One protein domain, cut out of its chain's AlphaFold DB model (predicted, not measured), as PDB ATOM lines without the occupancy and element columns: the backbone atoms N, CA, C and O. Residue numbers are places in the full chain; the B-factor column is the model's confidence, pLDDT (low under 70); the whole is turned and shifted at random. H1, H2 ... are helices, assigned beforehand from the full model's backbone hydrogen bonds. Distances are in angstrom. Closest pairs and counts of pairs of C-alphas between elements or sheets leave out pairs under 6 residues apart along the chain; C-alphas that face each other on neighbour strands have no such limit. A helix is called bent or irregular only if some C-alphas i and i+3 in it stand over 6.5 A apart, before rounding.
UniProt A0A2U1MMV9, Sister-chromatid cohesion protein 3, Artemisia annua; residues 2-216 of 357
ATOM      1  N   ASP A   2     144.139 152.052 292.463       28.98
ATOM      2  CA  ASP A   2     143.654 150.686 292.229       28.98
ATOM      3  C   ASP A   2     144.704 149.604 292.485       28.98
ATOM      4  O   ASP A   2     144.371 148.571 293.038       28.98
ATOM      5  N   ALA A   3     145.992 149.862 292.224       33.59
ATOM      6  CA  ALA A   3     147.061 148.917 292.572       33.59
ATOM      7  C   ALA A   3     147.236 148.741 294.095       33.59
ATOM      8  O   ALA A   3     147.422 147.628 294.567       33.59
ATOM      9  N   MET A   4     147.133 149.816 294.889       37.25
ATOM     10  CA  MET A   4     147.237 149.726 296.357       37.25
ATOM     11  C   MET A   4     145.943 149.185 296.975       37.25
ATOM     12  O   MET A   4     145.998 148.420 297.931       37.25
ATOM     13  N   LYS A   5     144.788 149.523 296.388       39.72
ATOM     14  CA  LYS A   5     143.484 148.966 296.757       39.72
ATOM     15  C   LYS A   5     143.420 147.462 296.464       39.72
ATOM     16  O   LYS A   5     143.097 146.704 297.365       39.72
ATOM     17  N   ALA A   6     143.887 147.019 295.296       35.12
ATOM     18  CA  ALA A   6     144.018 145.605 294.934       35.12
ATOM     19  C   ALA A   6     145.064 144.854 295.783       35.12
ATOM     20  O   ALA A   6     144.937 143.648 295.984       35.12
ATOM     21  N   VAL A   7     146.096 145.545 296.293       39.53
ATOM     22  CA  VAL A   7     147.034 144.989 297.286       39.53
ATOM     23  C   VAL A   7     146.343 144.781 298.629       39.53
ATOM     24  O   VAL A   7     146.485 143.713 299.216       39.53
ATOM     25  N   GLY A   8     145.565 145.767 299.085       36.12
ATOM     26  CA  GLY A   8     144.739 145.660 300.287       36.12
ATOM     27  C   GLY A   8     143.691 144.551 300.176       36.12
ATOM     28  O   GLY A   8     143.587 143.730 301.077       36.12
ATOM     29  N   GLU A   9     142.998 144.462 299.040       35.44
ATOM     30  CA  GLU A   9     141.956 143.467 298.757       35.44
ATOM     31  C   GLU A   9     142.504 142.042 298.570       35.44
ATOM     32  O   GLU A   9     141.802 141.099 298.891       35.44
ATOM     33  N   ARG A  10     143.752 141.846 298.104       36.31
ATOM     34  CA  ARG A  10     144.375 140.505 297.970       36.31
ATOM     35  C   ARG A  10     145.114 140.016 299.215       36.31
ATOM     36  O   ARG A  10     145.397 138.826 299.317       36.31
ATOM     37  N   ILE A  11     145.455 140.912 300.141       37.25
ATOM     38  CA  ILE A  11     145.937 140.555 301.488       37.25
ATOM     39  C   ILE A  11     144.759 140.106 302.378       37.25
ATOM     40  O   ILE A  11     144.961 139.472 303.416       37.25
ATOM     41  N   ILE A  12     143.527 140.397 301.957       33.97
ATOM     42  CA  ILE A  12     142.279 139.934 302.558       33.97
ATOM     43  C   ILE A  12     141.827 138.687 301.774       33.97
ATOM     44  O   ILE A  12     141.510 138.800 300.593       33.97
ATOM     45  N   PRO A  13     141.797 137.478 302.363       30.39
ATOM     46  CA  PRO A  13     141.118 136.353 301.728       30.39
ATOM     47  C   PRO A  13     139.631 136.684 301.578       30.39
ATOM     48  O   PRO A  13     139.070 137.372 302.436       30.39
ATOM     49  N   ALA A  14     139.011 136.188 300.502       30.91
ATOM     50  CA  ALA A  14     137.573 136.268 300.288       30.91
ATOM     51  C   ALA A  14     136.818 135.872 301.566       30.91
ATOM     52  O   ALA A  14     137.198 134.929 302.260       30.91
ATOM     53  N   ILE A  15     135.792 136.660 301.875       33.16
ATOM     54  CA  ILE A  15     134.960 136.561 303.069       33.16
ATOM     55  C   ILE A  15     134.295 135.180 303.071       33.16
ATOM     56  O   ILE A  15     133.320 134.971 302.357       33.16
ATOM     57  N   ASP A  16     134.826 134.250 303.860       29.11
ATOM     58  CA  ASP A  16     134.075 133.083 304.304       29.11
ATOM     59  C   ASP A  16     133.519 133.397 305.695       29.11
ATOM     60  O   ASP A  16     134.243 133.766 306.630       29.11
ATOM     61  N   HIS A  17     132.196 133.358 305.796       32.62
ATOM     62  CA  HIS A  17     131.430 133.756 306.967       32.62
ATOM     63  C   HIS A  17     131.549 132.681 308.052       32.62
ATOM     64  O   HIS A  17     130.619 131.918 308.287       32.62
ATOM     65  N   GLY A  18     132.693 132.602 308.738       34.16
ATOM     66  CA  GLY A  18     132.848 131.550 309.739       34.16
ATOM     67  C   GLY A  18     134.187 131.446 310.457       34.16
ATOM     68  O   GLY A  18     134.765 130.368 310.444       34.16
ATOM     69  N   LYS A  19     134.640 132.524 311.121       28.50
ATOM     70  CA  LYS A  19     135.427 132.582 312.389       28.50
ATOM     71  C   LYS A  19     136.470 133.719 312.409       28.50
ATOM     72  O   LYS A  19     136.958 134.140 311.366       28.50
ATOM     73  N   PRO A  20     136.783 134.268 313.602       46.56
ATOM     74  CA  PRO A  20     137.255 135.638 313.763       46.56
ATOM     75  C   PRO A  20     138.759 135.701 314.051       46.56
ATOM     76  O   PRO A  20     139.228 135.037 314.967       46.56
ATOM     77  N   ASN A  21     139.508 136.525 313.308       33.00
ATOM     78  CA  ASN A  21     140.654 137.312 313.801       33.00
ATOM     79  C   ASN A  21     141.403 137.969 312.634       33.00
ATOM     80  O   ASN A  21     142.489 137.547 312.241       33.00
ATOM     81  N   TYR A  22     140.862 139.070 312.114       37.97
ATOM     82  CA  TYR A  22     141.721 140.040 311.437       37.97
ATOM     83  C   TYR A  22     142.539 140.767 312.502       37.97
ATOM     84  O   TYR A  22     141.975 141.400 313.404       37.97
ATOM     85  N   THR A  23     143.866 140.707 312.407       44.69
ATOM     86  CA  THR A  23     144.717 141.515 313.287       44.69
ATOM     87  C   THR A  23     144.447 142.995 312.998       44.69
ATOM     88  O   THR A  23     144.237 143.395 311.853       44.69
ATOM     89  N   LYS A  24     144.452 143.848 314.033       40.41
ATOM     90  CA  LYS A  24     144.261 145.315 313.933       40.41
ATOM     91  C   LYS A  24     145.053 145.960 312.772       40.41
ATOM     92  O   LYS A  24     144.611 146.964 312.227       40.41
ATOM     93  N   ALA A  25     146.187 145.371 312.378       36.34
ATOM     94  CA  ALA A  25     147.023 145.792 311.254       36.34
ATOM     95  C   ALA A  25     146.326 145.697 309.880       36.34
ATOM     96  O   ALA A  25     146.415 146.640 309.098       36.34
ATOM     97  N   GLN A  26     145.573 144.626 309.602       38.72
ATOM     98  CA  GLN A  26     144.841 144.455 308.336       38.72
ATOM     99  C   GLN A  26     143.721 145.495 308.180       38.72
ATOM    100  O   GLN A  26     143.503 146.018 307.089       38.72
ATOM    101  N   ARG A  27     143.070 145.877 309.291       41.03
ATOM    102  CA  ARG A  27     142.072 146.959 309.320       41.03
ATOM    103  C   ARG A  27     142.701 148.327 309.027       41.03
ATOM    104  O   ARG A  27     142.186 149.052 308.187       41.03
ATOM    105  N   VAL A  28     143.846 148.643 309.641       43.97
ATOM    106  CA  VAL A  28     144.560 149.921 309.438       43.97
ATOM    107  C   VAL A  28     145.043 150.092 307.993       43.97
ATOM    108  O   VAL A  28     144.893 151.176 307.428       43.97
ATOM    109  N   ILE A  29     145.547 149.025 307.360       41.50
ATOM    110  CA  ILE A  29     145.948 149.041 305.941       41.50
ATOM    111  C   ILE A  29     144.742 149.369 305.044       41.50
ATOM    112  O   ILE A  29     144.854 150.189 304.133       41.50
ATOM    113  N   CYS A  30     143.576 148.793 305.340       36.09
ATOM    114  CA  CYS A  30     142.355 148.968 304.555       36.09
ATOM    115  C   CYS A  30     141.714 150.362 304.723       36.09
ATOM    116  O   CYS A  30     141.237 150.938 303.745       36.09
ATOM    117  N   THR A  31     141.740 150.945 305.929       39.69
ATOM    118  CA  THR A  31     141.180 152.288 306.198       39.69
ATOM    119  C   THR A  31     142.063 153.414 305.650       39.69
ATOM    120  O   THR A  31     141.569 154.448 305.217       39.69
ATOM    121  N   SER A  32     143.382 153.218 305.602       40.66
ATOM    122  CA  SER A  32     144.328 154.259 305.159       40.66
ATOM    123  C   SER A  32     144.312 154.497 303.643       40.66
ATOM    124  O   SER A  32     144.644 155.585 303.156       40.66
ATOM    125  N   LEU A  33     143.930 153.473 302.877       39.59
ATOM    126  CA  LEU A  33     143.986 153.476 301.416       39.59
ATOM    127  C   LEU A  33     142.730 154.060 300.754       39.59
ATOM    128  O   LEU A  33     142.814 154.480 299.601       39.59
ATOM    129  N   THR A  34     141.598 154.147 301.461       39.81
ATOM    130  CA  THR A  34     140.293 154.472 300.863       39.81
ATOM    131  C   THR A  34     139.835 155.928 301.002       39.81
ATOM    132  O   THR A  34     138.976 156.323 300.221       39.81
ATOM    133  N   THR A  35     140.391 156.762 301.898       40.19
ATOM    134  CA  THR A  35     139.628 157.962 302.338       40.19
ATOM    135  C   THR A  35     140.234 159.363 302.165       40.19
ATOM    136  O   THR A  35     139.609 160.301 302.631       40.19
ATOM    137  N   PHE A  36     141.381 159.600 301.508       37.06
ATOM    138  CA  PHE A  36     141.932 160.984 301.493       37.06
ATOM    139  C   PHE A  36     142.702 161.380 300.222       37.06
ATOM    140  O   PHE A  36     143.495 160.594 299.699       37.06
ATOM    141  N   GLY A  37     142.451 162.604 299.743       38.03
ATOM    142  CA  GLY A  37     142.941 163.164 298.478       38.03
ATOM    143  C   GLY A  37     144.446 163.467 298.400       38.03
ATOM    144  O   GLY A  37     145.214 163.272 299.344       38.03
ATOM    145  N   SER A  38     144.854 163.954 297.226       40.34
ATOM    146  CA  SER A  38     146.226 164.089 296.698       40.34
ATOM    147  C   SER A  38     147.226 164.824 297.601       40.34
ATOM    148  O   SER A  38     148.416 164.517 297.566       40.34
ATOM    149  N   SER A  39     146.749 165.753 298.434       36.47
ATOM    150  CA  SER A  39     147.572 166.605 299.308       36.47
ATOM    151  C   SER A  39     148.145 165.885 300.541       36.47
ATOM    152  O   SER A  39     149.089 166.383 301.143       36.47
ATOM    153  N   TRP A  40     147.616 164.712 300.915       39.53
ATOM    154  CA  TRP A  40     147.999 163.972 302.136       39.53
ATOM    155  C   TRP A  40     148.809 162.691 301.848       39.53
ATOM    156  O   TRP A  40     148.937 161.802 302.689       39.53
ATOM    157  N   MET A  41     149.344 162.550 300.632       54.03
ATOM    158  CA  MET A  41     149.941 161.291 300.167       54.03
ATOM    159  C   MET A  41     151.280 160.859 300.806       54.03
ATOM    160  O   MET A  41     151.466 159.647 300.909       54.03
ATOM    161  N   PRO A  42     152.207 161.734 301.253       55.94
ATOM    162  CA  PRO A  42     153.467 161.281 301.866       55.94
ATOM    163  C   PRO A  42     153.252 160.444 303.135       55.94
ATOM    164  O   PRO A  42     153.837 159.374 303.302       55.94
ATOM    165  N   TRP A  43     152.303 160.870 303.972       56.41
ATOM    166  CA  TRP A  43     151.921 160.183 305.206       56.41
ATOM    167  C   TRP A  43     151.324 158.803 304.927       56.41
ATOM    168  O   TRP A  43     151.502 157.885 305.720       56.41
ATOM    169  N   LYS A  44     150.671 158.616 303.773       70.50
ATOM    170  CA  LYS A  44     150.128 157.312 303.365       70.50
ATOM    171  C   LYS A  44     151.217 156.312 303.009       70.50
ATOM    172  O   LYS A  44     151.087 155.145 303.368       70.50
ATOM    173  N   THR A  45     152.284 156.744 302.337       74.62
ATOM    174  CA  THR A  45     153.428 155.867 302.042       74.62
ATOM    175  C   THR A  45     154.158 155.487 303.329       74.62
ATOM    176  O   THR A  45     154.451 154.311 303.533       74.62
ATOM    177  N   GLY A  46     154.370 156.453 304.231       76.06
ATOM    178  CA  GLY A  46     154.942 156.199 305.556       76.06
ATOM    179  C   GLY A  46     154.084 155.249 306.397       76.06
ATOM    180  O   GLY A  46     154.594 154.281 306.952       76.06
ATOM    181  N   LEU A  47     152.764 155.453 306.423       79.62
ATOM    182  CA  LEU A  47     151.821 154.595 307.145       79.62
ATOM    183  C   LEU A  47     151.743 153.183 306.553       79.62
ATOM    184  O   LEU A  47     151.660 152.203 307.297       79.62
ATOM    185  N   PHE A  48     151.802 153.062 305.227       80.31
ATOM    186  CA  PHE A  48     151.891 151.769 304.556       80.31
ATOM    187  C   PHE A  48     153.185 151.038 304.933       80.31
ATOM    188  O   PHE A  48     153.122 149.885 305.354       80.31
ATOM    189  N   CYS A  49     154.334 151.719 304.878       81.56
ATOM    190  CA  CYS A  49     155.617 151.155 305.296       81.56
ATOM    191  C   CYS A  49     155.592 150.726 306.770       81.56
ATOM    192  O   CYS A  49     155.909 149.582 307.081       81.56
ATOM    193  N   ALA A  50     155.108 151.584 307.673       78.06
ATOM    194  CA  ALA A  50     154.964 151.263 309.094       78.06
ATOM    195  C   ALA A  50     154.040 150.054 309.332       78.06
ATOM    196  O   ALA A  50     154.278 149.238 310.225       78.06
ATOM    197  N   SER A  51     152.998 149.905 308.511       78.69
ATOM    198  CA  SER A  51     152.105 148.745 308.565       78.69
ATOM    199  C   SER A  51     152.808 147.462 308.121       78.69
ATOM    200  O   SER A  51     152.637 146.431 308.772       78.69
ATOM    201  N   VAL A  52     153.627 147.524 307.063       83.50
ATOM    202  CA  VAL A  52     154.467 146.397 306.629       83.50
ATOM    203  C   VAL A  52     155.461 146.021 307.725       83.50
ATOM    204  O   VAL A  52     155.496 144.860 308.119       83.50
ATOM    205  N   MET A  53     156.190 146.999 308.271       81.19
ATOM    206  CA  MET A  53     157.143 146.811 309.370       81.19
ATOM    207  C   MET A  53     156.492 146.080 310.547       81.19
ATOM    208  O   MET A  53     156.955 145.025 310.975       81.19
ATOM    209  N   LYS A  54     155.341 146.567 311.016       81.69
ATOM    210  CA  LYS A  54     154.606 145.922 312.110       81.69
ATOM    211  C   LYS A  54     154.163 144.501 311.773       81.69
ATOM    212  O   LYS A  54     154.207 143.630 312.637       81.69
ATOM    213  N   ALA A  55     153.713 144.264 310.541       78.25
ATOM    214  CA  ALA A  55     153.258 142.947 310.104       78.25
ATOM    215  C   ALA A  55     154.394 141.913 310.067       78.25
ATOM    216  O   ALA A  55     154.131 140.733 310.313       78.25
ATOM    217  N   VAL A  56     155.632 142.356 309.820       80.38
ATOM    218  CA  VAL A  56     156.839 141.515 309.863       80.38
ATOM    219  C   VAL A  56     157.529 141.497 311.236       80.38
ATOM    220  O   VAL A  56     158.616 140.943 311.371       80.38
ATOM    221  N   GLY A  57     156.899 142.065 312.271       73.12
ATOM    222  CA  GLY A  57     157.417 142.045 313.641       73.12
ATOM    223  C   GLY A  57     158.507 143.083 313.933       73.12
ATOM    224  O   GLY A  57     159.212 142.949 314.934       73.12
ATOM    225  N   GLU A  58     158.653 144.115 313.103       75.25
ATOM    226  CA  GLU A  58     159.517 145.259 313.402       75.25
ATOM    227  C   GLU A  58     158.828 146.224 314.371       75.25
ATOM    228  O   GLU A  58     157.611 146.453 314.324       75.25
ATOM    229  N   ARG A  59     159.620 146.820 315.268       65.44
ATOM    230  CA  ARG A  59     159.118 147.839 316.195       65.44
ATOM    231  C   ARG A  59     159.022 149.174 315.455       65.44
ATOM    232  O   ARG A  59     160.024 149.683 314.972       65.44
ATOM    233  N   ILE A  60     157.823 149.758 315.400       61.94
ATOM    234  CA  ILE A  60     157.613 151.097 314.811       61.94
ATOM    235  C   ILE A  60     158.269 152.184 315.680       61.94
ATOM    236  O   ILE A  60     158.762 153.181 315.165       61.94
ATOM    237  N   VAL A  61     158.276 151.987 317.001       59.88
ATOM    238  CA  VAL A  61     158.870 152.913 317.972       59.88
ATOM    239  C   VAL A  61     160.080 152.227 318.614       59.88
ATOM    240  O   VAL A  61     159.924 151.103 319.106       59.88
ATOM    241  N   PRO A  62     161.272 152.856 318.624       51.28
ATOM    242  CA  PRO A  62     162.423 152.348 319.364       51.28
ATOM    243  C   PRO A  62     162.055 152.201 320.843       51.28
ATOM    244  O   PRO A  62     161.561 153.144 321.457       51.28
ATOM    245  N   ALA A  63     162.243 151.012 321.413       49.41
ATOM    246  CA  ALA A  63     162.035 150.814 322.842       49.41
ATOM    247  C   ALA A  63     163.276 151.257 323.621       49.41
ATOM    248  O   ALA A  63     164.394 151.136 323.122       49.41
ATOM    249  N   ILE A  64     163.062 151.727 324.851       52.69
ATOM    250  CA  ILE A  64     164.135 152.036 325.809       52.69
ATOM    251  C   ILE A  64     164.922 150.753 326.148       52.69
ATOM    252  O   ILE A  64     166.128 150.804 326.362       52.69
ATOM    253  N   ASP A  65     164.266 149.589 326.074       49.38
ATOM    254  CA  ASP A  65     164.900 148.279 326.212       49.38
ATOM    255  C   ASP A  65     165.544 147.782 324.910       49.38
ATOM    256  O   ASP A  65     164.877 147.568 323.893       49.38
ATOM    257  N   HIS A  66     166.840 147.475 324.987       55.66
ATOM    258  CA  HIS A  66     167.660 146.923 323.899       55.66
ATOM    259  C   HIS A  66     167.373 145.438 323.580       55.66
ATOM    260  O   HIS A  66     167.994 144.852 322.691       55.66
ATOM    261  N   GLY A  67     166.444 144.801 324.301       54.12
ATOM    262  CA  GLY A  67     166.107 143.388 324.129       54.12
ATOM    263  C   GLY A  67     165.292 143.120 322.860       54.12
ATOM    264  O   GLY A  67     164.279 143.777 322.595       54.12
ATOM    265  N   LYS A  68     165.672 142.103 322.073       58.69
ATOM    266  CA  LYS A  68     164.813 141.605 320.984       58.69
ATOM    267  C   LYS A  68     163.468 141.151 321.573       58.69
ATOM    268  O   LYS A  68     163.461 140.473 322.596       58.69
ATOM    269  N   PRO A  69     162.328 141.523 320.966       63.72
ATOM    270  CA  PRO A  69     161.027 141.084 321.459       63.72
ATOM    271  C   PRO A  69     160.932 139.552 321.395       63.72
ATOM    272  O   PRO A  69     161.130 138.948 320.339       63.72
ATOM    273  N   ASN A  70     160.652 138.917 322.534       71.94
ATOM    274  CA  ASN A  70     160.467 137.470 322.619       71.94
ATOM    275  C   ASN A  70     159.101 137.086 322.037       71.94
ATOM    276  O   ASN A  70     158.079 137.169 322.712       71.94
ATOM    277  N   TYR A  71     159.091 136.665 320.771       78.56
ATOM    278  CA  TYR A  71     157.889 136.172 320.098       78.56
ATOM    279  C   TYR A  71     157.595 134.713 320.442       78.56
ATOM    280  O   TYR A  71     158.497 133.865 320.374       78.56
ATOM    281  N   THR A  72     156.324 134.416 320.719       85.31
ATOM    282  CA  THR A  72     155.819 133.041 320.849       85.31
ATOM    283  C   THR A  72     155.915 132.297 319.514       85.31
ATOM    284  O   THR A  72     156.002 132.913 318.450       85.31
ATOM    285  N   LYS A  73     155.876 130.957 319.539       85.00
ATOM    286  CA  LYS A  73     155.926 130.131 318.318       85.00
ATOM    287  C   LYS A  73     154.843 130.534 317.304       85.00
ATOM    288  O   LYS A  73     155.167 130.821 316.156       85.00
ATOM    289  N   ALA A  74     153.599 130.680 317.762       83.06
ATOM    290  CA  ALA A  74     152.479 131.115 316.925       83.06
ATOM    291  C   ALA A  74     152.681 132.529 316.342       83.06
ATOM    292  O   ALA A  74     152.327 132.789 315.196       83.06
ATOM    293  N   GLN A  75     153.289 133.451 317.100       81.12
ATOM    294  CA  GLN A  75     153.610 134.790 316.596       81.12
ATOM    295  C   GLN A  75     154.694 134.759 315.515       81.12
ATOM    296  O   GLN A  75     154.583 135.495 314.538       81.12
ATOM    297  N   ARG A  76     155.717 133.907 315.658       83.69
ATOM    298  CA  ARG A  76     156.765 133.740 314.636       83.69
ATOM    299  C   ARG A  76     156.193 133.177 313.337       83.69
ATOM    300  O   ARG A  76     156.462 133.733 312.278       83.69
ATOM    301  N   GLU A  77     155.355 132.147 313.429       85.19
ATOM    302  CA  GLU A  77     154.660 131.560 312.275       85.19
ATOM    303  C   GLU A  77     153.747 132.588 311.584       85.19
ATOM    304  O   GLU A  77     153.742 132.705 310.358       85.19
ATOM    305  N   MET A  78     153.033 133.405 312.364       80.62
ATOM    306  CA  MET A  78     152.217 134.499 311.836       80.62
ATOM    307  C   MET A  78     153.066 135.572 311.135       80.62
ATOM    308  O   MET A  78     152.699 136.021 310.051       80.62
ATOM    309  N   ILE A  79     154.197 135.979 311.720       81.69
ATOM    310  CA  ILE A  79     155.130 136.953 311.126       81.69
ATOM    311  C   ILE A  79     155.686 136.431 309.797       81.69
ATOM    312  O   ILE A  79     155.690 137.158 308.803       81.69
ATOM    313  N   GLU A  80     156.116 135.171 309.753       85.19
ATOM    314  CA  GLU A  80     156.643 134.554 308.535       85.19
ATOM    315  C   GLU A  80     155.565 134.451 307.442       85.19
ATOM    316  O   GLU A  80     155.813 134.787 306.281       85.19
ATOM    317  N   SER A  81     154.340 134.070 307.816       86.75
ATOM    318  CA  SER A  81     153.192 134.028 306.905       86.75
ATOM    319  C   SER A  81     152.847 135.417 306.351       86.75
ATOM    320  O   SER A  81     152.707 135.596 305.137       86.75
ATOM    321  N   ASN A  82     152.807 136.439 307.212       85.75
ATOM    322  CA  ASN A  82     152.604 137.829 306.801       85.75
ATOM    323  C   ASN A  82     153.689 138.291 305.824       85.75
ATOM    324  O   ASN A  82     153.369 138.894 304.798       85.75
ATOM    325  N   LYS A  83     154.959 137.978 306.108       86.69
ATOM    326  CA  LYS A  83     156.096 138.320 305.246       86.69
ATOM    327  C   LYS A  83     155.929 137.734 303.840       86.69
ATOM    328  O   LYS A  83     156.083 138.459 302.851       86.69
ATOM    329  N   LYS A  84     155.541 136.459 303.735       87.50
ATOM    330  CA  LYS A  84     155.268 135.793 302.449       87.50
ATOM    331  C   LYS A  84     154.100 136.454 301.708       87.50
ATOM    332  O   LYS A  84     154.248 136.819 300.542       87.50
ATOM    333  N   ASN A  85     152.979 136.699 302.388       83.81
ATOM    334  CA  ASN A  85     151.787 137.317 301.793       83.81
ATOM    335  C   ASN A  85     152.055 138.732 301.259       83.81
ATOM    336  O   ASN A  85     151.694 139.054 300.123       83.81
ATOM    337  N   ILE A  86     152.735 139.566 302.053       85.31
ATOM    338  CA  ILE A  86     153.136 140.921 301.650       85.31
ATOM    339  C   ILE A  86     154.021 140.855 300.409       85.31
ATOM    340  O   ILE A  86     153.781 141.574 299.440       85.31
ATOM    341  N   THR A  87     155.001 139.956 300.403       88.38
ATOM    342  CA  THR A  87     155.946 139.818 299.293       88.38
ATOM    343  C   THR A  87     155.254 139.415 297.994       88.38
ATOM    344  O   THR A  87     155.441 140.078 296.976       88.38
ATOM    345  N   VAL A  88     154.389 138.392 298.014       86.56
ATOM    346  CA  VAL A  88     153.615 137.967 296.829       86.56
ATOM    347  C   VAL A  88     152.791 139.122 296.261       86.56
ATOM    348  O   VAL A  88     152.684 139.294 295.040       86.56
ATOM    349  N   CYS A  89     152.216 139.933 297.145       84.25
ATOM    350  CA  CYS A  89     151.423 141.082 296.751       84.25
ATOM    351  C   CYS A  89     152.285 142.202 296.141       84.25
ATOM    352  O   CYS A  89     151.945 142.775 295.098       84.25
ATOM    353  N   MET A  90     153.437 142.475 296.754       86.62
ATOM    354  CA  MET A  90     154.358 143.524 296.333       86.62
ATOM    355  C   MET A  90     155.098 143.178 295.041       86.62
ATOM    356  O   MET A  90     155.227 144.052 294.192       86.62
ATOM    357  N   ILE A  91     155.459 141.915 294.791       87.56
ATOM    358  CA  ILE A  91     156.066 141.475 293.517       87.56
ATOM    359  C   ILE A  91     155.253 141.955 292.303       87.56
ATOM    360  O   ILE A  91     155.815 142.315 291.268       87.56
ATOM    361  N   LYS A  92     153.917 141.981 292.412       85.19
ATOM    362  CA  LYS A  92     153.023 142.407 291.323       85.19
ATOM    363  C   LYS A  92     152.941 143.929 291.166       85.19
ATOM    364  O   LYS A  92     152.848 144.404 290.038       85.19
ATOM    365  N   ASN A  93     152.971 144.683 292.264       85.19
ATOM    366  CA  ASN A  93     152.594 146.104 292.282       85.19
ATOM    367  C   ASN A  93     153.776 147.062 292.500       85.19
ATOM    368  O   ASN A  93     153.712 148.232 292.121       85.19
ATOM    369  N   TYR A  94     154.871 146.578 293.081       88.62
ATOM    370  CA  TYR A  94     156.010 147.395 293.483       88.62
ATOM    371  C   TYR A  94     156.697 148.130 292.320       88.62
ATOM    372  O   TYR A  94     156.907 149.335 292.458       88.62
ATOM    373  N   PRO A  95     156.944 147.514 291.141       89.75
ATOM    374  CA  PRO A  95     157.516 148.239 290.003       89.75
ATOM    375  C   PRO A  95     156.677 149.450 289.572       89.75
ATOM    376  O   PRO A  95     157.220 150.491 289.212       89.75
ATOM    377  N   GLN A  96     155.346 149.334 289.617       87.00
ATOM    378  CA  GLN A  96     154.441 150.420 289.234       87.00
ATOM    379  C   GLN A  96     154.468 151.559 290.257       87.00
ATOM    380  O   GLN A  96     154.492 152.729 289.878       87.00
ATOM    381  N   LEU A  97     154.499 151.222 291.551       86.62
ATOM    382  CA  LEU A  97     154.622 152.206 292.626       86.62
ATOM    383  C   LEU A  97     155.953 152.959 292.546       86.62
ATOM    384  O   LEU A  97     155.951 154.186 292.618       86.62
ATOM    385  N   MET A  98     157.054 152.234 292.330       90.69
ATOM    386  CA  MET A  98     158.383 152.812 292.131       90.69
ATOM    387  C   MET A  98     158.378 153.794 290.960       90.69
ATOM    388  O   MET A  98     158.678 154.965 291.159       90.69
ATOM    389  N   ARG A  99     157.922 153.388 289.768       91.38
ATOM    390  CA  ARG A  99     157.862 154.293 288.602       91.38
ATOM    391  C   ARG A  99     157.036 155.553 288.857       91.38
ATOM    392  O   ARG A  99     157.394 156.622 288.380       91.38
ATOM    393  N   LYS A 100     155.939 155.437 289.611       90.25
ATOM    394  CA  LYS A 100     155.049 156.567 289.893       90.25
ATOM    395  C   LYS A 100     155.639 157.569 290.890       90.25
ATOM    396  O   LYS A 100     155.365 158.759 290.771       90.25
ATOM    397  N   TYR A 101     156.384 157.099 291.890       89.94
ATOM    398  CA  TYR A 101     156.798 157.931 293.025       89.94
ATOM    399  C   TYR A 101     158.314 158.071 293.194       89.94
ATOM    400  O   TYR A 101     158.734 158.785 294.095       89.94
ATOM    401  N   MET A 102     159.139 157.471 292.330       90.31
ATOM    402  CA  MET A 102     160.606 157.521 292.438       90.31
ATOM    403  C   MET A 102     161.211 158.927 292.362       90.31
ATOM    404  O   MET A 102     162.367 159.086 292.720       90.31
ATOM    405  N   ALA A 103     160.479 159.941 291.891       89.81
ATOM    406  CA  ALA A 103     160.940 161.334 291.881       89.81
ATOM    407  C   ALA A 103     160.553 162.113 293.156       89.81
ATOM    408  O   ALA A 103     161.011 163.232 293.361       89.81
ATOM    409  N   ASP A 104     159.706 161.550 294.022       89.38
ATOM    410  CA  ASP A 104     159.177 162.245 295.197       89.38
ATOM    411  C   ASP A 104     160.025 161.953 296.442       89.38
ATOM    412  O   ASP A 104     159.878 160.906 297.080       89.38
ATOM    413  N   LYS A 105     160.871 162.921 296.817       87.81
ATOM    414  CA  LYS A 105     161.784 162.843 297.974       87.81
ATOM    415  C   LYS A 105     161.103 162.478 299.298       87.81
ATOM    416  O   LYS A 105     161.735 161.936 300.193       87.81
ATOM    417  N   THR A 106     159.810 162.774 299.451       87.00
ATOM    418  CA  THR A 106     159.079 162.505 300.703       87.00
ATOM    419  C   THR A 106     158.534 161.083 300.773       87.00
ATOM    420  O   THR A 106     158.238 160.578 301.852       87.00
ATOM    421  N   LYS A 107     158.379 160.424 299.620       88.81
ATOM    422  CA  LYS A 107     157.791 159.081 299.508       88.81
ATOM    423  C   LYS A 107     158.846 158.013 299.293       88.81
ATOM    424  O   LYS A 107     158.646 156.881 299.725       88.81
ATOM    425  N   VAL A 108     159.933 158.365 298.615       93.25
ATOM    426  CA  VAL A 108     161.003 157.445 298.230       93.25
ATOM    427  C   VAL A 108     161.607 156.693 299.413       93.25
ATOM    428  O   VAL A 108     161.646 155.469 299.308       93.25
ATOM    429  N   PRO A 109     161.979 157.332 300.542       91.62
ATOM    430  CA  PRO A 109     162.575 156.608 301.663       91.62
ATOM    431  C   PRO A 109     161.677 155.466 302.151       91.62
ATOM    432  O   PRO A 109     162.073 154.303 302.164       91.62
ATOM    433  N   SER A 110     160.408 155.777 302.441       89.88
ATOM    434  CA  SER A 110     159.433 154.786 302.903       89.88
ATOM    435  C   SER A 110     159.054 153.766 301.838       89.88
ATOM    436  O   SER A 110     158.736 152.639 302.184       89.88
ATOM    437  N   LEU A 111     159.031 154.138 300.556       92.06
ATOM    438  CA  LEU A 111     158.695 153.207 299.480       92.06
ATOM    439  C   LEU A 111     159.816 152.185 299.272       92.06
ATOM    440  O   LEU A 111     159.530 150.995 299.171       92.06
ATOM    441  N   VAL A 112     161.065 152.656 299.234       94.00
ATOM    442  CA  VAL A 112     162.250 151.829 298.997       94.00
ATOM    443  C   VAL A 112     162.510 150.877 300.164       94.00
ATOM    444  O   VAL A 112     162.820 149.713 299.919       94.00
ATOM    445  N   GLU A 113     162.309 151.316 301.413       91.69
ATOM    446  CA  GLU A 113     162.534 150.491 302.615       91.69
ATOM    447  C   GLU A 113     161.687 149.206 302.626       91.69
ATOM    448  O   GLU A 113     162.100 148.187 303.174       91.69
ATOM    449  N   ILE A 114     160.528 149.190 301.954       90.69
ATOM    450  CA  ILE A 114     159.615 148.037 301.970       90.69
ATOM    451  C   ILE A 114     160.303 146.763 301.466       90.69
ATOM    452  O   ILE A 114     160.010 145.679 301.970       90.69
ATOM    453  N   ILE A 115     161.237 146.868 300.511       92.81
ATOM    454  CA  ILE A 115     161.953 145.698 299.979       92.81
ATOM    455  C   ILE A 115     162.804 144.989 301.039       92.81
ATOM    456  O   ILE A 115     162.952 143.772 300.968       92.81
ATOM    457  N   VAL A 116     163.291 145.714 302.053       91.81
ATOM    458  CA  VAL A 116     164.086 145.167 303.169       91.81
ATOM    459  C   VAL A 116     163.243 144.244 304.055       91.81
ATOM    460  O   VAL A 116     163.761 143.346 304.718       91.81
ATOM    461  N   HIS A 117     161.922 144.413 304.023       88.44
ATOM    462  CA  HIS A 117     160.967 143.600 304.770       88.44
ATOM    463  C   HIS A 117     160.354 142.463 303.939       88.44
ATOM    464  O   HIS A 117     159.567 141.677 304.468       88.44
ATOM    465  N   MET A 118     160.701 142.342 302.654       89.00
ATOM    466  CA  MET A 118     160.203 141.273 301.784       89.00
ATOM    467  C   MET A 118     161.011 139.979 301.931       89.00
ATOM    468  O   MET A 118     162.128 139.954 302.441       89.00
ATOM    469  N   ASP A 119     160.427 138.868 301.495       88.94
ATOM    470  CA  ASP A 119     161.097 137.578 301.384       88.94
ATOM    471  C   ASP A 119     161.660 137.394 299.968       88.94
ATOM    472  O   ASP A 119     160.957 136.981 299.043       88.94
ATOM    473  N   LEU A 120     162.938 137.734 299.783       89.44
ATOM    474  CA  LEU A 120     163.569 137.706 298.461       89.44
ATOM    475  C   LEU A 120     163.639 136.303 297.845       89.44
ATOM    476  O   LEU A 120     163.794 136.188 296.631       89.44
ATOM    477  N   GLU A 121     163.462 135.240 298.630       86.12
ATOM    478  CA  GLU A 121     163.426 133.869 298.111       86.12
ATOM    479  C   GLU A 121     162.220 133.628 297.197       86.12
ATOM    480  O   GLU A 121     162.294 132.837 296.256       86.12
ATOM    481  N   LEU A 122     161.125 134.364 297.411       86.06
ATOM    482  CA  LEU A 122     159.933 134.276 296.572       86.06
ATOM    483  C   LEU A 122     160.130 134.891 295.181       86.06
ATOM    484  O   LEU A 122     159.337 134.607 294.284       86.06
ATOM    485  N   TYR A 123     161.182 135.690 294.972       82.94
ATOM    486  CA  TYR A 123     161.557 136.144 293.631       82.94
ATOM    487  C   TYR A 123     162.230 135.041 292.811       82.94
ATOM    488  O   TYR A 123     162.070 135.039 291.595       82.94
ATOM    489  N   SER A 124     162.907 134.086 293.460       79.00
ATOM    490  CA  SER A 124     163.553 132.942 292.796       79.00
ATOM    491  C   SER A 124     162.562 131.864 292.336       79.00
ATOM    492  O   SER A 124     162.946 130.916 291.654       79.00
ATOM    493  N   LEU A 125     161.286 131.962 292.719       73.69
ATOM    494  CA  LEU A 125     160.245 131.012 292.331       73.69
ATOM    495  C   LEU A 125     159.485 131.534 291.094       73.69
ATOM    496  O   LEU A 125     158.905 132.616 291.124       73.69
ATOM    497  N   LYS A 126     159.407 130.721 290.026       58.50
ATOM    498  CA  LYS A 126     158.525 130.908 288.845       58.50
ATOM    499  C   LYS A 126     158.733 132.202 288.023       58.50
ATOM    500  O   LYS A 126     157.853 133.067 288.007       58.50
ATOM    501  N   SER A 127     159.830 132.316 287.267       65.06
ATOM    502  CA  SER A 127     160.071 133.376 286.254       65.06
ATOM    503  C   SER A 127     159.823 134.823 286.728       65.06
ATOM    504  O   SER A 127     159.488 135.697 285.926       65.06
ATOM    505  N   GLN A 128     159.955 135.104 288.032       73.19
ATOM    506  CA  GLN A 128     159.827 136.460 288.585       73.19
ATOM    507  C   GLN A 128     161.164 137.215 288.613       73.19
ATOM    508  O   GLN A 128     161.184 138.395 288.971       73.19
ATOM    509  N   ASP A 129     162.252 136.588 288.162       83.50
ATOM    510  CA  ASP A 129     163.592 137.180 288.096       83.50
ATOM    511  C   ASP A 129     163.588 138.505 287.340       83.50
ATOM    512  O   ASP A 129     164.202 139.477 287.771       83.50
ATOM    513  N   GLN A 130     162.810 138.604 286.257       87.88
ATOM    514  CA  GLN A 130     162.708 139.850 285.503       87.88
ATOM    515  C   GLN A 130     162.076 140.982 286.325       87.88
ATOM    516  O   GLN A 130     162.463 142.144 286.183       87.88
ATOM    517  N   LYS A 131     161.133 140.669 287.222       89.56
ATOM    518  CA  LYS A 131     160.544 141.666 288.125       89.56
ATOM    519  C   LYS A 131     161.538 142.088 289.194       89.56
ATOM    520  O   LYS A 131     161.606 143.278 289.477       89.56
ATOM    521  N   PHE A 132     162.328 141.157 289.731       91.19
ATOM    522  CA  PHE A 132     163.430 141.492 290.636       91.19
ATOM    523  C   PHE A 132     164.428 142.436 289.959       91.19
ATOM    524  O   PHE A 132     164.689 143.523 290.471       91.19
ATOM    525  N   LYS A 133     164.903 142.070 288.761       92.06
ATOM    526  CA  LYS A 133     165.821 142.883 287.949       92.06
ATOM    527  C   LYS A 133     165.254 144.278 287.688       92.06
ATOM    528  O   LYS A 133     165.937 145.272 287.903       92.06
ATOM    529  N   THR A 134     163.974 144.359 287.317       93.62
ATOM    530  CA  THR A 134     163.269 145.634 287.106       93.62
ATOM    531  C   THR A 134     163.226 146.480 288.378       93.62
ATOM    532  O   THR A 134     163.490 147.675 288.328       93.62
ATOM    533  N   VAL A 135     162.882 145.883 289.519       93.69
ATOM    534  CA  VAL A 135     162.820 146.597 290.801       93.69
ATOM    535  C   VAL A 135     164.193 147.119 291.198       93.69
ATOM    536  O   VAL A 135     164.310 148.284 291.567       93.69
ATOM    537  N   LEU A 136     165.231 146.292 291.089       95.06
ATOM    538  CA  LEU A 136     166.579 146.696 291.464       95.06
ATOM    539  C   LEU A 136     167.114 147.806 290.550       95.06
ATOM    540  O   LEU A 136     167.728 148.757 291.030       95.06
ATOM    541  N   GLN A 137     166.797 147.739 289.255       96.25
ATOM    542  CA  GLN A 137     167.086 148.808 288.303       96.25
ATOM    543  C   GLN A 137     166.360 150.114 288.673       96.25
ATOM    544  O   GLN A 137     166.981 151.173 288.691       96.25
ATOM    545  N   LEU A 138     165.082 150.050 289.065       96.56
ATOM    546  CA  LEU A 138     164.339 151.225 289.535       96.56
ATOM    547  C   LEU A 138     164.932 151.812 290.825       96.56
ATOM    548  O   LEU A 138     164.923 153.029 290.992       96.56
ATOM    549  N   ILE A 139     165.458 150.986 291.738       96.81
ATOM    550  CA  ILE A 139     166.136 151.464 292.955       96.81
ATOM    551  C   ILE A 139     167.450 152.173 292.594       96.81
ATOM    552  O   ILE A 139     167.700 153.257 293.122       96.81
ATOM    553  N   LYS A 140     168.242 151.624 291.658       96.31
ATOM    554  CA  LYS A 140     169.435 152.287 291.103       96.31
ATOM    555  C   LYS A 140     169.085 153.653 290.499       96.31
ATOM    556  O   LYS A 140     169.690 154.658 290.851       96.31
ATOM    557  N   GLU A 141     168.076 153.713 289.636       96.12
ATOM    558  CA  GLU A 141     167.628 154.977 289.035       96.12
ATOM    559  C   GLU A 141     167.116 155.971 290.081       96.12
ATOM    560  O   GLU A 141     167.309 157.175 289.945       96.12
ATOM    561  N   THR A 142     166.467 155.480 291.140       96.38
ATOM    562  CA  THR A 142     166.018 156.319 292.257       96.38
ATOM    563  C   THR A 142     167.218 156.928 292.985       96.38
ATOM    564  O   THR A 142     167.224 158.131 293.223       96.38
ATOM    565  N   PHE A 143     168.271 156.152 293.257       95.94
ATOM    566  CA  PHE A 143     169.500 156.657 293.881       95.94
ATOM    567  C   PHE A 143     170.107 157.835 293.099       95.94
ATOM    568  O   PHE A 143     170.389 158.881 293.680       95.94
ATOM    569  N   PHE A 144     170.208 157.718 291.771       95.06
ATOM    570  CA  PHE A 144     170.738 158.782 290.907       95.06
ATOM    571  C   PHE A 144     169.755 159.933 290.617       95.06
ATOM    572  O   PHE A 144     170.149 160.935 290.020       95.06
ATOM    573  N   LYS A 145     168.496 159.854 291.066       93.88
ATOM    574  CA  LYS A 145     167.535 160.975 291.010       93.88
ATOM    575  C   LYS A 145     167.522 161.827 292.276       93.88
ATOM    576  O   LYS A 145     167.051 162.959 292.225       93.88
ATOM    577  N   HIS A 146     168.045 161.314 293.388       90.62
ATOM    578  CA  HIS A 146     168.009 161.994 294.684       90.62
ATOM    579  C   HIS A 146     169.390 162.451 295.144       90.62
ATOM    580  O   HIS A 146     170.423 161.982 294.660       90.62
ATOM    581  N   GLY A 147     169.393 163.402 296.073       76.94
ATOM    582  CA  GLY A 147     170.587 163.926 296.744       76.94
ATOM    583  C   GLY A 147     170.366 164.177 298.239       76.94
ATOM    584  O   GLY A 147     171.258 164.681 298.920       76.94
ATOM    585  N   ASP A 148     169.174 163.863 298.756       82.06
ATOM    586  CA  ASP A 148     168.844 163.945 300.173       82.06
ATOM    587  C   ASP A 148     169.244 162.668 300.919       82.06
ATOM    588  O   ASP A 148     169.179 161.551 300.407       82.06
ATOM    589  N   LYS A 149     169.644 162.860 302.173       82.19
ATOM    590  CA  LYS A 149     170.194 161.823 303.044       82.19
ATOM    591  C   LYS A 149     169.290 160.593 303.175       82.19
ATOM    592  O   LYS A 149     169.777 159.470 303.062       82.19
ATOM    593  N   ASP A 150     167.995 160.791 303.414       85.25
ATOM    594  CA  ASP A 150     167.074 159.691 303.718       85.25
ATOM    595  C   ASP A 150     166.784 158.831 302.485       85.25
ATOM    596  O   ASP A 150     166.772 157.598 302.586       85.25
ATOM    597  N   SER A 151     166.622 159.447 301.309       91.56
ATOM    598  CA  SER A 151     166.436 158.716 300.051       91.56
ATOM    599  C   SER A 151     167.681 157.908 299.694       91.56
ATOM    600  O   SER A 151     167.578 156.713 299.412       91.56
ATOM    601  N   LEU A 152     168.866 158.524 299.787       86.88
ATOM    602  CA  LEU A 152     170.139 157.857 299.516       86.88
ATOM    603  C   LEU A 152     170.366 156.672 300.458       86.88
ATOM    604  O   LEU A 152     170.622 155.558 300.001       86.88
ATOM    605  N   ARG A 153     170.191 156.879 301.765       88.75
ATOM    606  CA  ARG A 153     170.361 155.834 302.780       88.75
ATOM    607  C   ARG A 153     169.416 154.656 302.574       88.75
ATOM    608  O   ARG A 153     169.838 153.507 302.713       88.75
ATOM    609  N   SER A 154     168.157 154.932 302.231       92.69
ATOM    610  CA  SER A 154     167.153 153.895 301.966       92.69
ATOM    611  C   SER A 154     167.502 153.097 300.705       92.69
ATOM    612  O   SER A 154     167.478 151.869 300.727       92.69
ATOM    613  N   CYS A 155     167.925 153.766 299.625       96.12
ATOM    614  CA  CYS A 155     168.410 153.115 298.402       96.12
ATOM    615  C   CYS A 155     169.631 152.223 298.652       96.12
ATOM    616  O   CYS A 155     169.629 151.057 298.258       96.12
ATOM    617  N   VAL A 156     170.651 152.738 299.342       92.38
ATOM    618  CA  VAL A 156     171.876 151.985 299.651       92.38
ATOM    619  C   VAL A 156     171.560 150.770 300.526       92.38
ATOM    620  O   VAL A 156     172.066 149.673 300.279       92.38
ATOM    621  N   ARG A 157     170.684 150.927 301.525       93.25
ATOM    622  CA  ARG A 157     170.224 149.816 302.368       93.25
ATOM    623  C   ARG A 157     169.477 148.758 301.559       93.25
ATOM    624  O   ARG A 157     169.767 147.574 301.714       93.25
ATOM    625  N   ALA A 158     168.559 149.172 300.690       95.06
ATOM    626  CA  ALA A 158     167.785 148.274 299.843       95.06
ATOM    627  C   ALA A 158     168.666 147.469 298.878       95.06
ATOM    628  O   ALA A 158     168.528 146.250 298.805       95.06
ATOM    629  N   ILE A 159     169.607 148.120 298.183       94.25
ATOM    630  CA  ILE A 159     170.529 147.430 297.269       94.25
ATOM    631  C   ILE A 159     171.394 146.437 298.051       94.25
ATOM    632  O   ILE A 159     171.482 145.275 297.663       94.25
ATOM    633  N   ASN A 160     171.959 146.847 299.194       92.25
ATOM    634  CA  ASN A 160     172.743 145.952 300.046       92.25
ATOM    635  C   ASN A 160     171.933 144.740 300.521       92.25
ATOM    636  O   ASN A 160     172.432 143.617 300.451       92.25
ATOM    637  N   TYR A 161     170.688 144.957 300.955       93.12
ATOM    638  CA  TYR A 161     169.780 143.882 301.339       93.12
ATOM    639  C   TYR A 161     169.537 142.911 300.180       93.12
ATOM    640  O   TYR A 161     169.598 141.699 300.374       93.12
ATOM    641  N   CYS A 162     169.342 143.416 298.961       92.50
ATOM    642  CA  CYS A 162     169.230 142.582 297.767       92.50
ATOM    643  C   CYS A 162     170.512 141.787 297.478       92.50
ATOM    644  O   CYS A 162     170.421 140.610 297.134       92.50
ATOM    645  N   SER A 163     171.695 142.379 297.660       90.81
ATOM    646  CA  SER A 163     172.989 141.716 297.439       90.81
ATOM    647  C   SER A 163     173.351 140.676 298.511       90.81
ATOM    648  O   SER A 163     174.174 139.797 298.249       90.81
ATOM    649  N   SER A 164     172.790 140.765 299.723       87.12
ATOM    650  CA  SER A 164     173.038 139.797 300.805       87.12
ATOM    651  C   SER A 164     171.911 138.780 300.997       87.12
ATOM    652  O   SER A 164     172.182 137.650 301.390       87.12
ATOM    653  N   GLY A 165     170.664 139.186 300.758       78.44
ATOM    654  CA  GLY A 165     169.454 138.441 301.116       78.44
ATOM    655  C   GLY A 165     168.810 137.637 299.985       78.44
ATOM    656  O   GLY A 165     167.856 136.912 300.248       78.44
ATOM    657  N   SER A 166     169.281 137.750 298.739       81.62
ATOM    658  CA  SER A 166     168.777 136.962 297.603       81.62
ATOM    659  C   SER A 166     169.604 135.685 297.361       81.62
ATOM    660  O   SER A 166     170.712 135.532 297.883       81.62
ATOM    661  N   ARG A 167     169.060 134.730 296.590       80.88
ATOM    662  CA  ARG A 167     169.688 133.423 296.310       80.88
ATOM    663  C   ARG A 167     170.314 133.359 294.907       80.88
ATOM    664  O   ARG A 167     169.713 133.833 293.944       80.88
ATOM    665  N   ARG A 168     171.471 132.684 294.804       82.88
ATOM    666  CA  ARG A 168     172.181 132.304 293.557       82.88
ATOM    667  C   ARG A 168     172.237 133.442 292.523       82.88
ATOM    668  O   ARG A 168     172.758 134.504 292.830       82.88
ATOM    669  N   GLU A 169     171.645 133.249 291.348       81.94
ATOM    670  CA  GLU A 169     171.710 134.165 290.200       81.94
ATOM    671  C   GLU A 169     171.170 135.571 290.504       81.94
ATOM    672  O   GLU A 169     171.676 136.564 289.980       81.94
ATOM    673  N   LEU A 170     170.164 135.690 291.383       87.25
ATOM    674  CA  LEU A 170     169.647 136.997 291.805       87.25
ATOM    675  C   LEU A 170     170.647 137.744 292.687       87.25
ATOM    676  O   LEU A 170     170.718 138.973 292.623       87.25
ATOM    677  N   LYS A 171     171.438 137.003 293.469       90.69
ATOM    678  CA  LYS A 171     172.504 137.557 294.301       90.69
ATOM    679  C   LYS A 171     173.626 138.100 293.435       90.69
ATOM    680  O   LYS A 171     174.020 139.246 293.635       90.69
ATOM    681  N   ASP A 172     174.060 137.330 292.442       91.00
ATOM    682  CA  ASP A 172     175.104 137.747 291.504       91.00
ATOM    683  C   ASP A 172     174.652 138.976 290.705       91.00
ATOM    684  O   ASP A 172     175.371 139.972 290.620       91.00
ATOM    685  N   TYR A 173     173.407 138.977 290.214       91.31
ATOM    686  CA  TYR A 173     172.825 140.155 289.567       91.31
ATOM    687  C   TYR A 173     172.793 141.370 290.502       91.31
ATOM    688  O   TYR A 173     173.132 142.478 290.086       91.31
ATOM    689  N   ALA A 174     172.401 141.187 291.766       93.75
ATOM    690  CA  ALA A 174     172.328 142.282 292.722       93.75
ATOM    691  C   ALA A 174     173.703 142.824 293.127       93.75
ATOM    692  O   ALA A 174     173.844 144.023 293.356       93.75
ATOM    693  N   GLN A 175     174.720 141.968 293.207       93.25
ATOM    694  CA  GLN A 175     176.103 142.380 293.433       93.25
ATOM    695  C   GLN A 175     176.664 143.138 292.228       93.25
ATOM    696  O   GLN A 175     177.242 144.207 292.406       93.25
ATOM    697  N   ASN A 176     176.409 142.655 291.010       94.06
ATOM    698  CA  ASN A 176     176.793 143.357 289.787       94.06
ATOM    699  C   ASN A 176     176.110 144.723 289.690       94.06
ATOM    700  O   ASN A 176     176.762 145.716 289.386       94.06
ATOM    701  N   LYS A 177     174.819 144.808 290.026       94.25
ATOM    702  CA  LYS A 177     174.083 146.077 290.015       94.25
ATOM    703  C   LYS A 177     174.601 147.069 291.056       94.25
ATOM    704  O   LYS A 177     174.618 148.265 290.786       94.25
ATOM    705  N   LEU A 178     175.021 146.591 292.228       93.06
ATOM    706  CA  LEU A 178     175.675 147.430 293.232       93.06
ATOM    707  C   LEU A 178     177.024 147.952 292.727       93.06
ATOM    708  O   LEU A 178     177.287 149.144 292.845       93.06
ATOM    709  N   LYS A 179     177.829 147.093 292.093       91.88
ATOM    710  CA  LYS A 179     179.092 147.501 291.474       91.88
ATOM    711  C   LYS A 179     178.882 148.533 290.362       91.88
ATOM    712  O   LYS A 179     179.589 149.527 290.313       91.88
ATOM    713  N   GLU A 180     177.853 148.372 289.529       93.88
ATOM    714  CA  GLU A 180     177.489 149.394 288.540       93.88
ATOM    715  C   GLU A 180     177.153 150.748 289.185       93.88
ATOM    716  O   GLU A 180     177.450 151.779 288.595       93.88
ATOM    717  N   VAL A 181     176.510 150.768 290.362       93.88
ATOM    718  CA  VAL A 181     176.240 152.019 291.096       93.88
ATOM    719  C   VAL A 181     177.541 152.651 291.582       93.88
ATOM    720  O   VAL A 181     177.687 153.864 291.467       93.88
ATOM    721  N   GLU A 182     178.474 151.850 292.099       90.44
ATOM    722  CA  GLU A 182     179.804 152.312 292.516       90.44
ATOM    723  C   GLU A 182     180.574 152.912 291.330       90.44
ATOM    724  O   GLU A 182     180.992 154.068 291.392       90.44
ATOM    725  N   ASP A 183     180.689 152.165 290.230       91.19
ATOM    726  CA  ASP A 183     181.435 152.568 289.036       91.19
ATOM    727  C   ASP A 183     180.823 153.822 288.383       91.19
ATOM    728  O   ASP A 183     181.530 154.787 288.087       91.19
ATOM    729  N   GLU A 184     179.497 153.856 288.205       93.31
ATOM    730  CA  GLU A 184     178.792 155.002 287.618       93.31
ATOM    731  C   GLU A 184     178.897 156.252 288.498       93.31
ATOM    732  O   GLU A 184     179.087 157.355 287.986       93.31
ATOM    733  N   LEU A 185     178.840 156.094 289.823       89.12
ATOM    734  CA  LEU A 185     179.009 157.206 290.751       89.12
ATOM    735  C   LEU A 185     180.434 157.762 290.721       89.12
ATOM    736  O   LEU A 185     180.604 158.978 290.695       89.12
ATOM    737  N   VAL A 186     181.452 156.899 290.680       84.38
ATOM    738  CA  VAL A 186     182.851 157.326 290.522       84.38
ATOM    739  C   VAL A 186     183.017 158.105 289.217       84.38
ATOM    740  O   VAL A 186     183.607 159.183 289.228       84.38
ATOM    741  N   ILE A 187     182.452 157.622 288.105       88.12
ATOM    742  CA  ILE A 187     182.489 158.326 286.813       88.12
ATOM    743  C   ILE A 187     181.816 159.704 286.912       88.12
ATOM    744  O   ILE A 187     182.404 160.689 286.462       88.12
ATOM    745  N   GLN A 188     180.630 159.795 287.526       86.50
ATOM    746  CA  GLN A 188     179.910 161.063 287.700       86.50
ATOM    747  C   GLN A 188     180.665 162.051 288.597       86.50
ATOM    748  O   GLN A 188     180.730 163.232 288.271       86.50
ATOM    749  N   VAL A 189     181.282 161.586 289.690       77.19
ATOM    750  CA  VAL A 189     182.127 162.432 290.553       77.19
ATOM    751  C   VAL A 189     183.334 162.951 289.770       77.19
ATOM    752  O   VAL A 189     183.610 164.146 289.812       77.19
ATOM    753  N   LYS A 190     184.021 162.099 288.997       81.00
ATOM    754  CA  LYS A 190     185.150 162.535 288.154       81.00
ATOM    755  C   LYS A 190     184.747 163.562 287.106       81.00
ATOM    756  O   LYS A 190     185.491 164.507 286.868       81.00
ATOM    757  N   ALA A 191     183.607 163.358 286.451       83.69
ATOM    758  CA  ALA A 191     183.087 164.309 285.474       83.69
ATOM    759  C   ALA A 191     182.794 165.663 286.136       83.69
ATOM    760  O   ALA A 191     183.346 166.671 285.705       83.69
ATOM    761  N   ALA A 192     182.059 165.655 287.254       73.31
ATOM    762  CA  ALA A 192     181.717 166.863 288.003       73.31
ATOM    763  C   ALA A 192     182.949 167.614 288.544       73.31
ATOM    764  O   ALA A 192     182.929 168.834 288.661       73.31
ATOM    765  N   ILE A 193     184.034 166.899 288.858       67.62
ATOM    766  CA  ILE A 193     185.311 167.504 289.251       67.62
ATOM    767  C   ILE A 193     185.994 168.208 288.067       67.62
ATOM    768  O   ILE A 193     186.489 169.324 288.220       67.62
ATOM    769  N   ARG A 194     186.047 167.563 286.894       71.81
ATOM    770  CA  ARG A 194     186.763 168.079 285.712       71.81
ATOM    771  C   ARG A 194     186.084 169.278 285.058       71.81
ATOM    772  O   ARG A 194     186.767 170.075 284.425       71.81
ATOM    773  N   GLU A 195     184.772 169.412 285.209       66.00
ATOM    774  CA  GLU A 195     183.993 170.522 284.645       66.00
ATOM    775  C   GLU A 195     184.175 171.856 285.413       66.00
ATOM    776  O   GLU A 195     183.519 172.838 285.088       66.00
ATOM    777  N   ASN A 196     185.111 171.931 286.376       50.59
ATOM    778  CA  ASN A 196     185.623 173.167 286.997       50.59
ATOM    779  C   ASN A 196     184.548 174.186 287.439       50.59
ATOM    780  O   ASN A 196     184.643 175.377 287.156       50.59
ATOM    781  N   GLY A 197     183.569 173.739 288.230       48.44
ATOM    782  CA  GLY A 197     182.799 174.635 289.101       48.44
ATOM    783  C   GLY A 197     181.601 175.366 288.486       48.44
ATOM    784  O   GLY A 197     180.926 176.070 289.232       48.44
ATOM    785  N   ASP A 198     181.272 175.169 287.205       46.47
ATOM    786  CA  ASP A 198     180.042 175.750 286.625       46.47
ATOM    787  C   ASP A 198     178.760 175.070 287.167       46.47
ATOM    788  O   ASP A 198     177.693 175.680 287.211       46.47
ATOM    789  N   ASP A 199     178.872 173.832 287.677       56.34
ATOM    790  CA  ASP A 199     177.791 173.102 288.358       56.34
ATOM    791  C   ASP A 199     178.233 172.587 289.747       56.34
ATOM    792  O   ASP A 199     178.365 171.387 290.016       56.34
ATOM    793  N   GLU A 200     178.471 173.530 290.668       57.25
ATOM    794  CA  GLU A 200     178.744 173.267 292.095       57.25
ATOM    795  C   GLU A 200     177.690 172.327 292.722       57.25
ATOM    796  O   GLU A 200     177.988 171.498 293.592       57.25
ATOM    797  N   TYR A 201     176.446 172.425 292.250       66.50
ATOM    798  CA  TYR A 201     175.334 171.612 292.716       66.50
ATOM    799  C   TYR A 201     175.492 170.135 292.324       66.50
ATOM    800  O   TYR A 201     175.301 169.256 293.173       66.50
ATOM    801  N   LEU A 202     175.889 169.837 291.086       70.81
ATOM    802  CA  LEU A 202     176.122 168.472 290.610       70.81
ATOM    803  C   LEU A 202     177.269 167.789 291.360       70.81
ATOM    804  O   LEU A 202     177.132 166.627 291.766       70.81
ATOM    805  N   LEU A 203     178.365 168.508 291.620       70.06
ATOM    806  CA  LEU A 203     179.465 167.996 292.440       70.06
ATOM    807  C   LEU A 203     178.995 167.693 293.870       70.06
ATOM    808  O   LEU A 203     179.236 166.597 294.382       70.06
ATOM    809  N   LEU A 204     178.261 168.616 294.501       66.00
ATOM    810  CA  LEU A 204     177.718 168.435 295.852       66.00
ATOM    811  C   LEU A 204     176.796 167.213 295.952       66.00
ATOM    812  O   LEU A 204     176.898 166.427 296.898       66.00
ATOM    813  N   VAL A 205     175.880 167.050 294.997       72.62
ATOM    814  CA  VAL A 205     174.927 165.932 294.974       72.62
ATOM    815  C   VAL A 205     175.656 164.596 294.811       72.62
ATOM    816  O   VAL A 205     175.354 163.645 295.537       72.62
ATOM    817  N   ASN A 206     176.649 164.520 293.923       78.00
ATOM    818  CA  ASN A 206     177.431 163.300 293.720       78.00
ATOM    819  C   ASN A 206     178.344 162.978 294.912       78.00
ATOM    820  O   ASN A 206     178.458 161.816 295.299       78.00
ATOM    821  N   MET A 207     178.891 163.990 295.586       70.25
ATOM    822  CA  MET A 207     179.620 163.794 296.842       70.25
ATOM    823  C   MET A 207     178.714 163.275 297.968       70.25
ATOM    824  O   MET A 207     179.107 162.369 298.701       70.25
ATOM    825  N   LYS A 208     177.474 163.775 298.087       74.94
ATOM    826  CA  LYS A 208     176.483 163.250 299.051       74.94
ATOM    827  C   LYS A 208     176.122 161.788 298.777       74.94
ATOM    828  O   LYS A 208     176.018 160.996 299.715       74.94
ATOM    829  N   ARG A 209     175.962 161.418 297.503       84.81
ATOM    830  CA  ARG A 209     175.763 160.023 297.071       84.81
ATOM    831  C   ARG A 209     176.940 159.142 297.474       84.81
ATOM    832  O   ARG A 209     176.724 158.072 298.041       84.81
ATOM    833  N   LEU A 210     178.166 159.609 297.222       77.38
ATOM    834  CA  LEU A 210     179.390 158.877 297.547       77.38
ATOM    835  C   LEU A 210     179.522 158.679 299.056       77.38
ATOM    836  O   LEU A 210     179.776 157.562 299.502       77.38
ATOM    837  N   TYR A 211     179.245 159.727 299.834       72.81
ATOM    838  CA  TYR A 211     179.233 159.687 301.292       72.81
ATOM    839  C   TYR A 211     178.307 158.586 301.835       72.81
ATOM    840  O   TYR A 211     178.755 157.718 302.584       72.81
ATOM    841  N   GLU A 212     177.023 158.577 301.452       78.06
ATOM    842  CA  GLU A 212     176.076 157.579 301.978       78.06
ATOM    843  C   GLU A 212     176.408 156.151 301.506       78.06
ATOM    844  O   GLU A 212     176.187 155.198 302.256       78.06
ATOM    845  N   LEU A 213     176.988 155.983 300.311       79.00
ATOM    846  CA  LEU A 213     177.449 154.676 299.835       79.00
ATOM    847  C   LEU A 213     178.634 154.164 300.676       79.00
ATOM    848  O   LEU A 213     178.604 153.025 301.161       79.00
ATOM    849  N   GLN A 214     179.611 155.037 300.947       71.94
ATOM    850  CA  GLN A 214     180.812 154.732 301.731       71.94
ATOM    851  C   GLN A 214     180.530 154.337 303.187       71.94
ATOM    852  O   GLN A 214     181.279 153.557 303.777       71.94
ATOM    853  N   LEU A 215     179.427 154.822 303.772       70.50
ATOM    854  CA  LEU A 215     179.007 154.414 305.119       70.50
ATOM    855  C   LEU A 215     178.702 152.915 305.222       70.50
ATOM    856  O   LEU A 215     178.779 152.345 306.313       70.50
ATOM    857  N   THR A 216     178.324 152.282 304.113       69.69
ATOM    858  CA  THR A 216     177.956 150.861 304.094       69.69
ATOM    859  C   THR A 216     179.023 149.966 303.490       69.69
ATOM    860  O   THR A 216     179.104 148.800 303.884       69.69
TER     861      THR A 216
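This is residues 2 to 216 of the 357 residues of the protein "Sister-chromatid cohesion protein 3" of Artemisia annua (UniProt A0A2U1MMV9). An elongated up-and-down bundle is built of two rows of helices packed on each other: H2, H3, H5, H8 and H10 make one row, H1, H4, H7 and H9 the other. H5 is in the middle, H4 is kinked, short H6 packs on H4, and two loops stick out, residues 13 to 21 and 62 to 67. The printed part has 215 residues with ten named helices, H1 to H10 in chain order, and no named strand; the class is all helix. It is compact, with a radius of gyration of the C-alphas of 19.0 A and spans of 70 by 42 by 40 A.

H1, residues 2 to 11, begins at C-alpha 2 (143.654, 150.686, 292.229). H2 is residues 24 to 34, and H3 residues 38 to 55, 26.0 A long. H4, residues 73 to 101, measures 37.6 A, with a kink of 61 degrees near residue 93; H3 has one of 26 degrees near residue 45. Both are irregular: C-alphas 39 and 42 are 8.3 A apart, C-alphas 92 and 95 7.5 A. H5 is residues 108 to 117, H6 120 to 123, H7 129 to 145 and H8 149 to 165. H9, residues 169 to 194, measures 37.4 A. H10, residues 200 to 214, ends at C-alpha 214 (180.812, 154.732, 301.731).

H1 and H2 form a helical hairpin, the closest C-alphas being those of Gly 8 and Cys 30, 5.9 A apart. H2 touches H3 at Ala 25 and Ser 51, their closest C-alphas, 6.5 A. H4, the hub, touches H1, H3, H5, H6 and H7. With residues 91 to 99 alone it touches H7 at a steep tilt of 63 degrees; the closest C-alphas, of Pro 95 and Val 135, are 5.6 A apart. H5 touches H8 at a shallow tilt of 22 degrees, the same way; the C-alphas of Pro 109 and Ser 151 come closest, 4.7 A. H6 and H7 only just touch, and only at the corner, with 3 pairs of C-alphas within 8 A. H8 and H9 form a hairpin, closest at the C-alphas of Ser 163 and Ala 174, 4.8 A. H9 touches H10 with residues 185 to 193 alone, closest at the C-alphas of Ala 192 and Leu 203, 5.1 A. H1 and H10 are apart. Each O i to N i+4 pair is within hydrogen-bond range in H1, H7, H8, H9 and H10; the counts are 5 of 7 in H2, 11 of 14 in H3, 21 of 25 in H4 and 2 of 6 in H5, which has 5 of 7 O i to N i+3 pairs within range, while H6 is too short for an i+4 pair.

The C-alphas farthest apart, of Gly 18 and Asn 196, are 71.0 A apart. The printed part has no cut. The links H1 to H2 and H3 to H4 are long. Mean pLDDT of the printed part is 73.7, and 65 residues are under 70, among them residues 2 to 43 and 59 to 69.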